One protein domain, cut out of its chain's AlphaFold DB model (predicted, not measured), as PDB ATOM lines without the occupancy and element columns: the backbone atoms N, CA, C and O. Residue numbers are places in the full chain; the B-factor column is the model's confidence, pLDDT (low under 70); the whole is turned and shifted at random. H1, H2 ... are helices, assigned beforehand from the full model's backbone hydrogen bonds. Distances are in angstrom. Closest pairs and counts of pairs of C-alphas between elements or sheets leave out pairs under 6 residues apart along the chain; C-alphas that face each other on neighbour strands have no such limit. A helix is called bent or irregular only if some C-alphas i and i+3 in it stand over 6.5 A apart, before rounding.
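Overview. This is residues 7 to 64 of the 167 residues of an uncharacterized protein of Hyphomicrobiaceae bacterium TMED74 (UniProt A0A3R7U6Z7). One long helix, H1, has the shorter H2 packed across its later half on one side, while a long loop, with Pro 28 and Ser 46 close beside H1, covers another side and leads round to H2. The turn near Ala 36 lies far from H2, and residues 60 to 64 fold back along H1. The 58 printed residues include two named helices, H1 then H2, and no named strand; the class is all helix, with under half of the residues in named elements. The whole is compact, with a radius of gyration of the C-alphas of 10.2 A and spans of 28 by 24 by 19 A.

Arrangement. H1, residues 7 to 23, and H2, residues 51 to 59, touch. Their closest C-alphas, those of Ala 19 and Ser 57, are 4.1 A apart. They run the same way at a steep tilt of 50 degrees. In H2 every O i to N i+4 pair is within hydrogen-bond range; in H1, 9 of 13 are.

Along the chain. H1 begins at C-alpha 7 (146.020, -12.226, -171.035) and is 22.1 A long. It is irregular, but only just: C-alphas 9 and 12 are 6.9 A apart. H2, 12.3 A long, ends at C-alpha 59 (165.303, -17.962, -169.717).

Size, cuts and confidence. The two farthest C-alphas, those of Ala 36 and Val 59, are 28.3 A apart. The link from H1 to H2 is long, 27 residues. The printed part has no cut, and no printed residue is under 70 in pLDDT.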
ATOM      1  N   ALA A   7     144.788 -11.471-171.269       92.19
ATOM      2  CA  ALA A   7     146.020 -12.226-171.035       92.19
ATOM      3  C   ALA A   7     146.652 -12.703-172.348       92.19
ATOM      4  O   ALA A   7     147.866 -12.600-172.512       92.19
ATOM      5  N   LYS A   8     145.839 -13.165-173.309       91.00
ATOM      6  CA  LYS A   8     146.322 -13.627-174.619       91.00
ATOM      7  C   LYS A   8     146.379 -12.530-175.660       91.00
ATOM      8  O   LYS A   8     147.295 -12.522-176.470       91.00
ATOM      9  N   ALA A   9     145.351 -11.687-175.704       91.12
ATOM     10  CA  ALA A   9     145.180 -10.729-176.786       91.12
ATOM     11  C   ALA A   9     146.086  -9.506-176.608       91.12
ATOM     12  O   ALA A   9     146.527  -8.926-177.595       91.12
ATOM     13  N   HIS A  10     146.369  -9.133-175.358       92.12
ATOM     14  CA  HIS A  10     147.045  -7.888-175.025       92.12
ATOM     15  C   HIS A  10     148.385  -8.098-174.308       92.12
ATOM     16  O   HIS A  10     149.389  -7.530-174.728       92.12
ATOM     17  N   PHE A  11     148.443  -8.915-173.252       94.50
ATOM     18  CA  PHE A  11     149.651  -9.015-172.422       94.50
ATOM     19  C   PHE A  11     150.686 -10.021-172.954       94.50
ATOM     20  O   PHE A  11     151.877  -9.712-173.029       94.50
ATOM     21  N   ALA A  12     150.261 -11.224-173.354       95.75
ATOM     22  CA  ALA A  12     151.183 -12.258-173.828       95.75
ATOM     23  C   ALA A  12     152.040 -11.834-175.039       95.75
ATOM     24  O   ALA A  12     153.245 -12.092-174.998       95.75
ATOM     25  N   PRO A  13     151.512 -11.142-176.071       95.44
ATOM     26  CA  PRO A  13     152.323 -10.689-177.199       95.44
ATOM     27  C   PRO A  13     153.431  -9.719-176.780       95.44
ATOM     28  O   PRO A  13     154.514  -9.735-177.358       95.44
ATOM     29  N   GLN A  14     153.200  -8.906-175.744       96.12
ATOM     30  CA  GLN A  14     154.202  -7.971-175.228       96.12
ATOM     31  C   GLN A  14     155.343  -8.698-174.514       96.12
ATOM     32  O   GLN A  14     156.513  -8.374-174.736       96.12
ATOM     33  N   VAL A  15     155.018  -9.728-173.723       96.94
ATOM     34  CA  VAL A  15     156.012 -10.610-173.089       96.94
ATOM     35  C   VAL A  15     156.788 -11.396-174.146       96.94
ATOM     36  O   VAL A  15     158.007 -11.503-174.070       96.94
ATOM     37  N   GLN A  16     156.109 -11.905-175.176       97.31
ATOM     38  CA  GLN A  16     156.750 -12.621-176.280       97.31
ATOM     39  C   GLN A  16     157.678 -11.719-177.093       97.31
ATOM     40  O   GLN A  16     158.790 -12.130-177.419       97.31
ATOM     41  N   PHE A  17     157.271 -10.480-177.377       97.25
ATOM     42  CA  PHE A  17     158.140  -9.493-178.013       97.25
ATOM     43  C   PHE A  17     159.362  -9.177-177.143       97.25
ATOM     44  O   PHE A  17     160.481  -9.140-177.656       97.25
ATOM     45  N   MET A  18     159.166  -8.987-175.834       97.50
ATOM     46  CA  MET A  18     160.255  -8.749-174.885       97.50
ATOM     47  C   MET A  18     161.269  -9.897-174.901       97.50
ATOM     48  O   MET A  18     162.460  -9.666-175.103       97.50
ATOM     49  N   ALA A  19     160.789 -11.132-174.774       98.06
ATOM     50  CA  ALA A  19     161.609 -12.335-174.811       98.06
ATOM     51  C   ALA A  19     162.365 -12.497-176.137       98.06
ATOM     52  O   ALA A  19     163.570 -12.750-176.143       98.06
ATOM     53  N   ALA A  20     161.683 -12.284-177.265       98.00
ATOM     54  CA  ALA A  20     162.300 -12.381-178.581       98.00
ATOM     55  C   ALA A  20     163.373 -11.301-178.795       98.00
ATOM     56  O   ALA A  20     164.392 -11.571-179.425       98.00
ATOM     57  N   SER A  21     163.164 -10.092-178.263       97.62
ATOM     58  CA  SER A  21     164.140  -8.995-178.335       97.62
ATOM     59  C   SER A  21     165.395  -9.312-177.527       97.62
ATOM     60  O   SER A  21     166.497  -9.180-178.055       97.62
ATOM     61  N   PHE A  22     165.250  -9.846-176.309       97.38
ATOM     62  CA  PHE A  22     166.398 -10.338-175.539       97.38
ATOM     63  C   PHE A  22     167.158 -11.441-176.280       97.38
ATOM     64  O   PHE A  22     168.384 -11.396-176.341       97.38
ATOM     65  N   GLY A  23     166.447 -12.357-176.943       97.31
ATOM     66  CA  GLY A  23     167.069 -13.390-177.774       97.31
ATOM     67  C   GLY A  23     167.860 -12.858-178.971       97.31
ATOM     68  O   GLY A  23     168.782 -13.529-179.432       97.31
ATOM     69  N   ARG A  24     167.543 -11.650-179.453       97.50
ATOM     70  CA  ARG A  24     168.293 -10.943-180.504       97.50
ATOM     71  C   ARG A  24     169.374 -10.001-179.960       97.50
ATOM     72  O   ARG A  24     170.087  -9.390-180.750       97.50
ATOM     73  N   GLY A  25     169.514  -9.870-178.638       96.50
ATOM     74  CA  GLY A  25     170.409  -8.888-178.018       96.50
ATOM     75  C   GLY A  25     169.922  -7.440-178.154       96.50
ATOM     76  O   GLY A  25     170.718  -6.509-178.077       96.50
ATOM     77  N   GLU A  26     168.622  -7.244-178.375       96.50
ATOM     78  CA  GLU A  26     167.984  -5.938-178.531       96.50
ATOM     79  C   GLU A  26     167.338  -5.471-177.220       96.50
ATOM     80  O   GLU A  26     166.908  -6.268-176.383       96.50
ATOM     81  N   TYR A  27     167.196  -4.153-177.071       95.75
ATOM     82  CA  TYR A  27     166.418  -3.571-175.982       95.75
ATOM     83  C   TYR A  27     164.926  -3.514-176.359       95.75
ATOM     84  O   TYR A  27     164.584  -2.851-177.340       95.75
ATOM     85  N   PRO A  28     164.010  -4.112-175.572       95.88
ATOM     86  CA  PRO A  28     162.578  -4.157-175.886       95.88
ATOM     87  C   PRO A  28     161.841  -2.852-175.542       95.88
ATOM     88  O   PRO A  28     160.701  -2.868-175.086       95.88
ATOM     89  N   PHE A  29     162.490  -1.698-175.708       96.56
ATOM     90  CA  PHE A  29     161.934  -0.403-175.302       96.56
ATOM     91  C   PHE A  29     160.955   0.175-176.321       96.56
ATOM     92  O   PHE A  29     160.040   0.908-175.944       96.56
ATOM     93  N   TRP A  30     161.130  -0.178-177.593       96.75
ATOM     94  CA  TRP A  30     160.280   0.233-178.701       96.75
ATOM     95  C   TRP A  30     159.761  -0.999-179.431       96.75
ATOM     96  O   TRP A  30     160.549  -1.789-179.945       96.75
ATOM     97  N   ASN A  31     158.442  -1.157-179.486       96.19
ATOM     98  CA  ASN A  31     157.792  -2.234-180.214       96.19
ATOM     99  C   ASN A  31     157.326  -1.716-181.585       96.19
ATOM    100  O   ASN A  31     156.351  -0.965-181.642       96.19
ATOM    101  N   PRO A  32     157.981  -2.104-182.694       95.75
ATOM    102  CA  PRO A  32     157.624  -1.626-184.029       95.75
ATOM    103  C   PRO A  32     156.345  -2.272-184.583       95.75
ATOM    104  O   PRO A  32     155.814  -1.813-185.590       95.75
ATOM    105  N   TYR A  33     155.850  -3.343-183.953       93.62
ATOM    106  CA  TYR A  33     154.745  -4.153-184.468       93.62
ATOM    107  C   TYR A  33     153.364  -3.663-184.021       93.62
ATOM    108  O   TYR A  33     152.356  -4.077-184.590       93.62
ATOM    109  N   ALA A  34     153.294  -2.784-183.022       92.00
ATOM    110  CA  ALA A  34     152.043  -2.217-182.533       92.00
ATOM    111  C   ALA A  34     151.838  -0.808-183.105       92.00
ATOM    112  O   ALA A  34     152.631   0.081-182.826       92.00
ATOM    113  N   PHE A  35     150.776  -0.607-183.895       89.31
ATOM    114  CA  PHE A  35     150.344   0.705-184.415       89.31
ATOM    115  C   PHE A  35     151.456   1.552-185.070       89.31
ATOM    116  O   PHE A  35     151.547   2.750-184.831       89.31
ATOM    117  N   ALA A  36     152.296   0.927-185.907       92.19
ATOM    118  CA  ALA A  36     153.477   1.542-186.536       92.19
ATOM    119  C   ALA A  36     154.591   1.984-185.561       92.19
ATOM    120  O   ALA A  36     155.543   2.654-185.964       92.19
ATOM    121  N   GLY A  37     154.506   1.571-184.299       94.19
ATOM    122  CA  GLY A  37     155.490   1.848-183.271       94.19
ATOM    123  C   GLY A  37     154.850   2.218-181.939       94.19
ATOM    124  O   GLY A  37     153.993   3.097-181.869       94.19
ATOM    125  N   HIS A  38     155.297   1.569-180.869       94.94
ATOM    126  CA  HIS A  38     154.779   1.781-179.527       94.94
ATOM    127  C   HIS A  38     155.907   1.780-178.481       94.94
ATOM    128  O   HIS A  38     156.731   0.856-178.474       94.94
ATOM    129  N   PRO A  39     155.967   2.772-177.571       95.81
ATOM    130  CA  PRO A  39     156.990   2.840-176.531       95.81
ATOM    131  C   PRO A  39     156.705   1.828-175.413       95.81
ATOM    132  O   PRO A  39     156.189   2.168-174.351       95.81
ATOM    133  N   GLN A  40     157.086   0.570-175.636       94.75
ATOM    134  CA  GLN A  40     156.865  -0.532-174.701       94.75
ATOM    135  C   GLN A  40     157.443  -0.264-173.300       94.75
ATOM    136  O   GLN A  40     156.826  -0.641-172.307       94.75
ATOM    137  N   ILE A  41     158.574   0.445-173.196       95.38
ATOM    138  CA  ILE A  41     159.153   0.825-171.896       95.38
ATOM    139  C   ILE A  41     158.224   1.723-171.062       95.38
ATOM    140  O   ILE A  41     158.209   1.637-169.834       95.38
ATOM    141  N   ALA A  42     157.439   2.580-171.718       93.31
ATOM    142  CA  ALA A  42     156.522   3.495-171.051       93.31
ATOM    143  C   ALA A  42     155.199   2.812-170.681       93.31
ATOM    144  O   ALA A  42     154.537   3.233-169.734       93.31
ATOM    145  N   ASP A  43     154.839   1.722-171.356       92.44
ATOM    146  CA  ASP A  43     153.578   1.022-171.133       92.44
ATOM    147  C   ASP A  43     153.601   0.205-169.824       92.44
ATOM    148  O   ASP A  43     154.447  -0.688-169.685       92.44
ATOM    149  N   PRO A  44     152.720   0.485-168.838       89.25
ATOM    150  CA  PRO A  44     152.558  -0.336-167.632       89.25
ATOM    151  C   PRO A  44     152.133  -1.777-167.922       89.25
ATOM    152  O   PRO A  44     152.495  -2.682-167.175       89.25
ATOM    153  N   GLN A  45     151.430  -2.019-169.023       91.25
ATOM    154  CA  GLN A  45     150.906  -3.327-169.397       91.25
ATOM    155  C   GLN A  45     151.944  -4.212-170.103       91.25
ATOM    156  O   GLN A  45     151.724  -5.412-170.248       91.25
ATOM    157  N   SER A  46     153.112  -3.673-170.455       92.75
ATOM    158  CA  SER A  46     154.173  -4.430-171.133       92.75
ATOM    159  C   SER A  46     154.886  -5.462-170.282       92.75
ATOM    160  O   SER A  46     155.578  -6.329-170.816       92.75
ATOM    161  N   MET A  47     154.757  -5.352-168.957       93.69
ATOM    162  CA  MET A  47     155.424  -6.225-167.992       93.69
ATOM    163  C   MET A  47     156.954  -6.165-168.064       93.69
ATOM    164  O   MET A  47     157.628  -7.002-167.468       93.69
ATOM    165  N   ILE A  48     157.511  -5.143-168.724       93.88
ATOM    166  CA  ILE A  48     158.957  -4.984-168.914       93.88
ATOM    167  C   ILE A  48     159.731  -4.813-167.605       93.88
ATOM    168  O   ILE A  48     160.920  -5.088-167.549       93.88
ATOM    169  N   PHE A  49     159.053  -4.392-166.537       92.94
ATOM    170  CA  PHE A  49     159.628  -4.268-165.199       92.94
ATOM    171  C   PHE A  49     159.082  -5.297-164.207       92.94
ATOM    172  O   PHE A  49     159.384  -5.220-163.022       92.94
ATOM    173  N   SER A  50     158.280  -6.258-164.672       94.50
ATOM    174  CA  SER A  50     157.753  -7.330-163.829       94.50
ATOM    175  C   SER A  50     158.835  -8.397-163.630       94.50
ATOM    176  O   SER A  50     159.200  -9.062-164.605       94.50
ATOM    177  N   PRO A  51     159.341  -8.616-162.398       94.75
ATOM    178  CA  PRO A  51     160.373  -9.617-162.144       94.75
ATOM    179  C   PRO A  51     160.058 -11.024-162.687       94.75
ATOM    180  O   PRO A  51     160.935 -11.593-163.341       94.75
ATOM    181  N   PRO A  52     158.848 -11.605-162.504       95.75
ATOM    182  CA  PRO A  52     158.557 -12.942-163.025       95.75
ATOM    183  C   PRO A  52     158.558 -12.994-164.559       95.75
ATOM    184  O   PRO A  52     159.023 -13.978-165.131       95.75
ATOM    185  N   MET A  53     158.088 -11.941-165.235       96.31
ATOM    186  CA  MET A  53     158.039 -11.911-166.702       96.31
ATOM    187  C   MET A  53     159.399 -11.621-167.325       96.31
ATOM    188  O   MET A  53     159.735 -12.219-168.348       96.31
ATOM    189  N   LEU A  54     160.207 -10.772-166.687       95.56
ATOM    190  CA  LEU A  54     161.609 -10.584-167.045       95.56
ATOM    191  C   LEU A  54     162.380 -11.896-166.919       95.56
ATOM    192  O   LEU A  54     163.014 -12.319-167.881       95.56
ATOM    193  N   ALA A  55     162.279 -12.572-165.770       96.50
ATOM    194  CA  ALA A  55     162.953 -13.846-165.542       96.50
ATOM    195  C   ALA A  55     162.552 -14.899-166.587       96.50
ATOM    196  O   ALA A  55     163.419 -15.536-167.183       96.50
ATOM    197  N   LEU A  56     161.250 -15.037-166.870       97.38
ATOM    198  CA  LEU A  56     160.761 -15.934-167.917       97.38
ATOM    199  C   LEU A  56     161.341 -15.575-169.294       97.38
ATOM    200  O   LEU A  56     161.781 -16.463-170.018       97.38
ATOM    201  N   SER A  57     161.363 -14.288-169.638       97.19
ATOM    202  CA  SER A  57     161.811 -13.802-170.948       97.19
ATOM    203  C   SER A  57     163.316 -13.957-171.166       97.19
ATOM    204  O   SER A  57     163.731 -14.194-172.293       97.19
ATOM    205  N   PHE A  58     164.128 -13.866-170.107       96.06
ATOM    206  CA  PHE A  58     165.568 -14.145-170.170       96.06
ATOM    207  C   PHE A  58     165.882 -15.637-170.305       96.06
ATOM    208  O   PHE A  58     166.857 -16.007-170.951       96.06
ATOM    209  N   VAL A  59     165.084 -16.505-169.676       96.75
ATOM    210  CA  VAL A  59     165.303 -17.962-169.717       96.75
ATOM    211  C   VAL A  59     164.746 -18.574-171.000       96.75
ATOM    212  O   VAL A  59     165.304 -19.534-171.530       96.75
ATOM    213  N   ASN A  60     163.641 -18.033-171.508       97.50
ATOM    214  CA  ASN A  60     162.974 -18.511-172.705       97.50
ATOM    215  C   ASN A  60     162.660 -17.337-173.633       97.50
ATOM    216  O   ASN A  60     161.687 -16.619-173.419       97.50
ATOM    217  N   HIS A  61     163.438 -17.206-174.710       97.06
ATOM    218  CA  HIS A  61     163.278 -16.158-175.722       97.06
ATOM    219  C   HIS A  61     162.062 -16.347-176.655       97.06
ATOM    220  O   HIS A  61     161.818 -15.516-177.525       97.06
ATOM    221  N   SER A  62     161.290 -17.427-176.501       96.94
ATOM    222  CA  SER A  62     160.050 -17.679-177.247       96.94
ATOM    223  C   SER A  62     159.002 -18.353-176.344       96.94
ATOM    224  O   SER A  62     158.623 -19.512-176.568       96.94
ATOM    225  N   PRO A  63     158.524 -17.663-175.293       97.06
ATOM    226  CA  PRO A  63     157.648 -18.261-174.302       97.06
ATOM    227  C   PRO A  63     156.282 -18.587-174.912       97.06
ATOM    228  O   PRO A  63     155.627 -17.755-175.547       97.06
ATOM    229  N   SER A  64     155.830 -19.821-174.698       96.69
ATOM    230  CA  SER A  64     154.468 -20.219-175.042       96.69
ATOM    231  C   SER A  64     153.468 -19.574-174.077       96.69
ATOM    232  O   SER A  64     153.816 -19.216-172.951       96.69
TER     233      SER A  64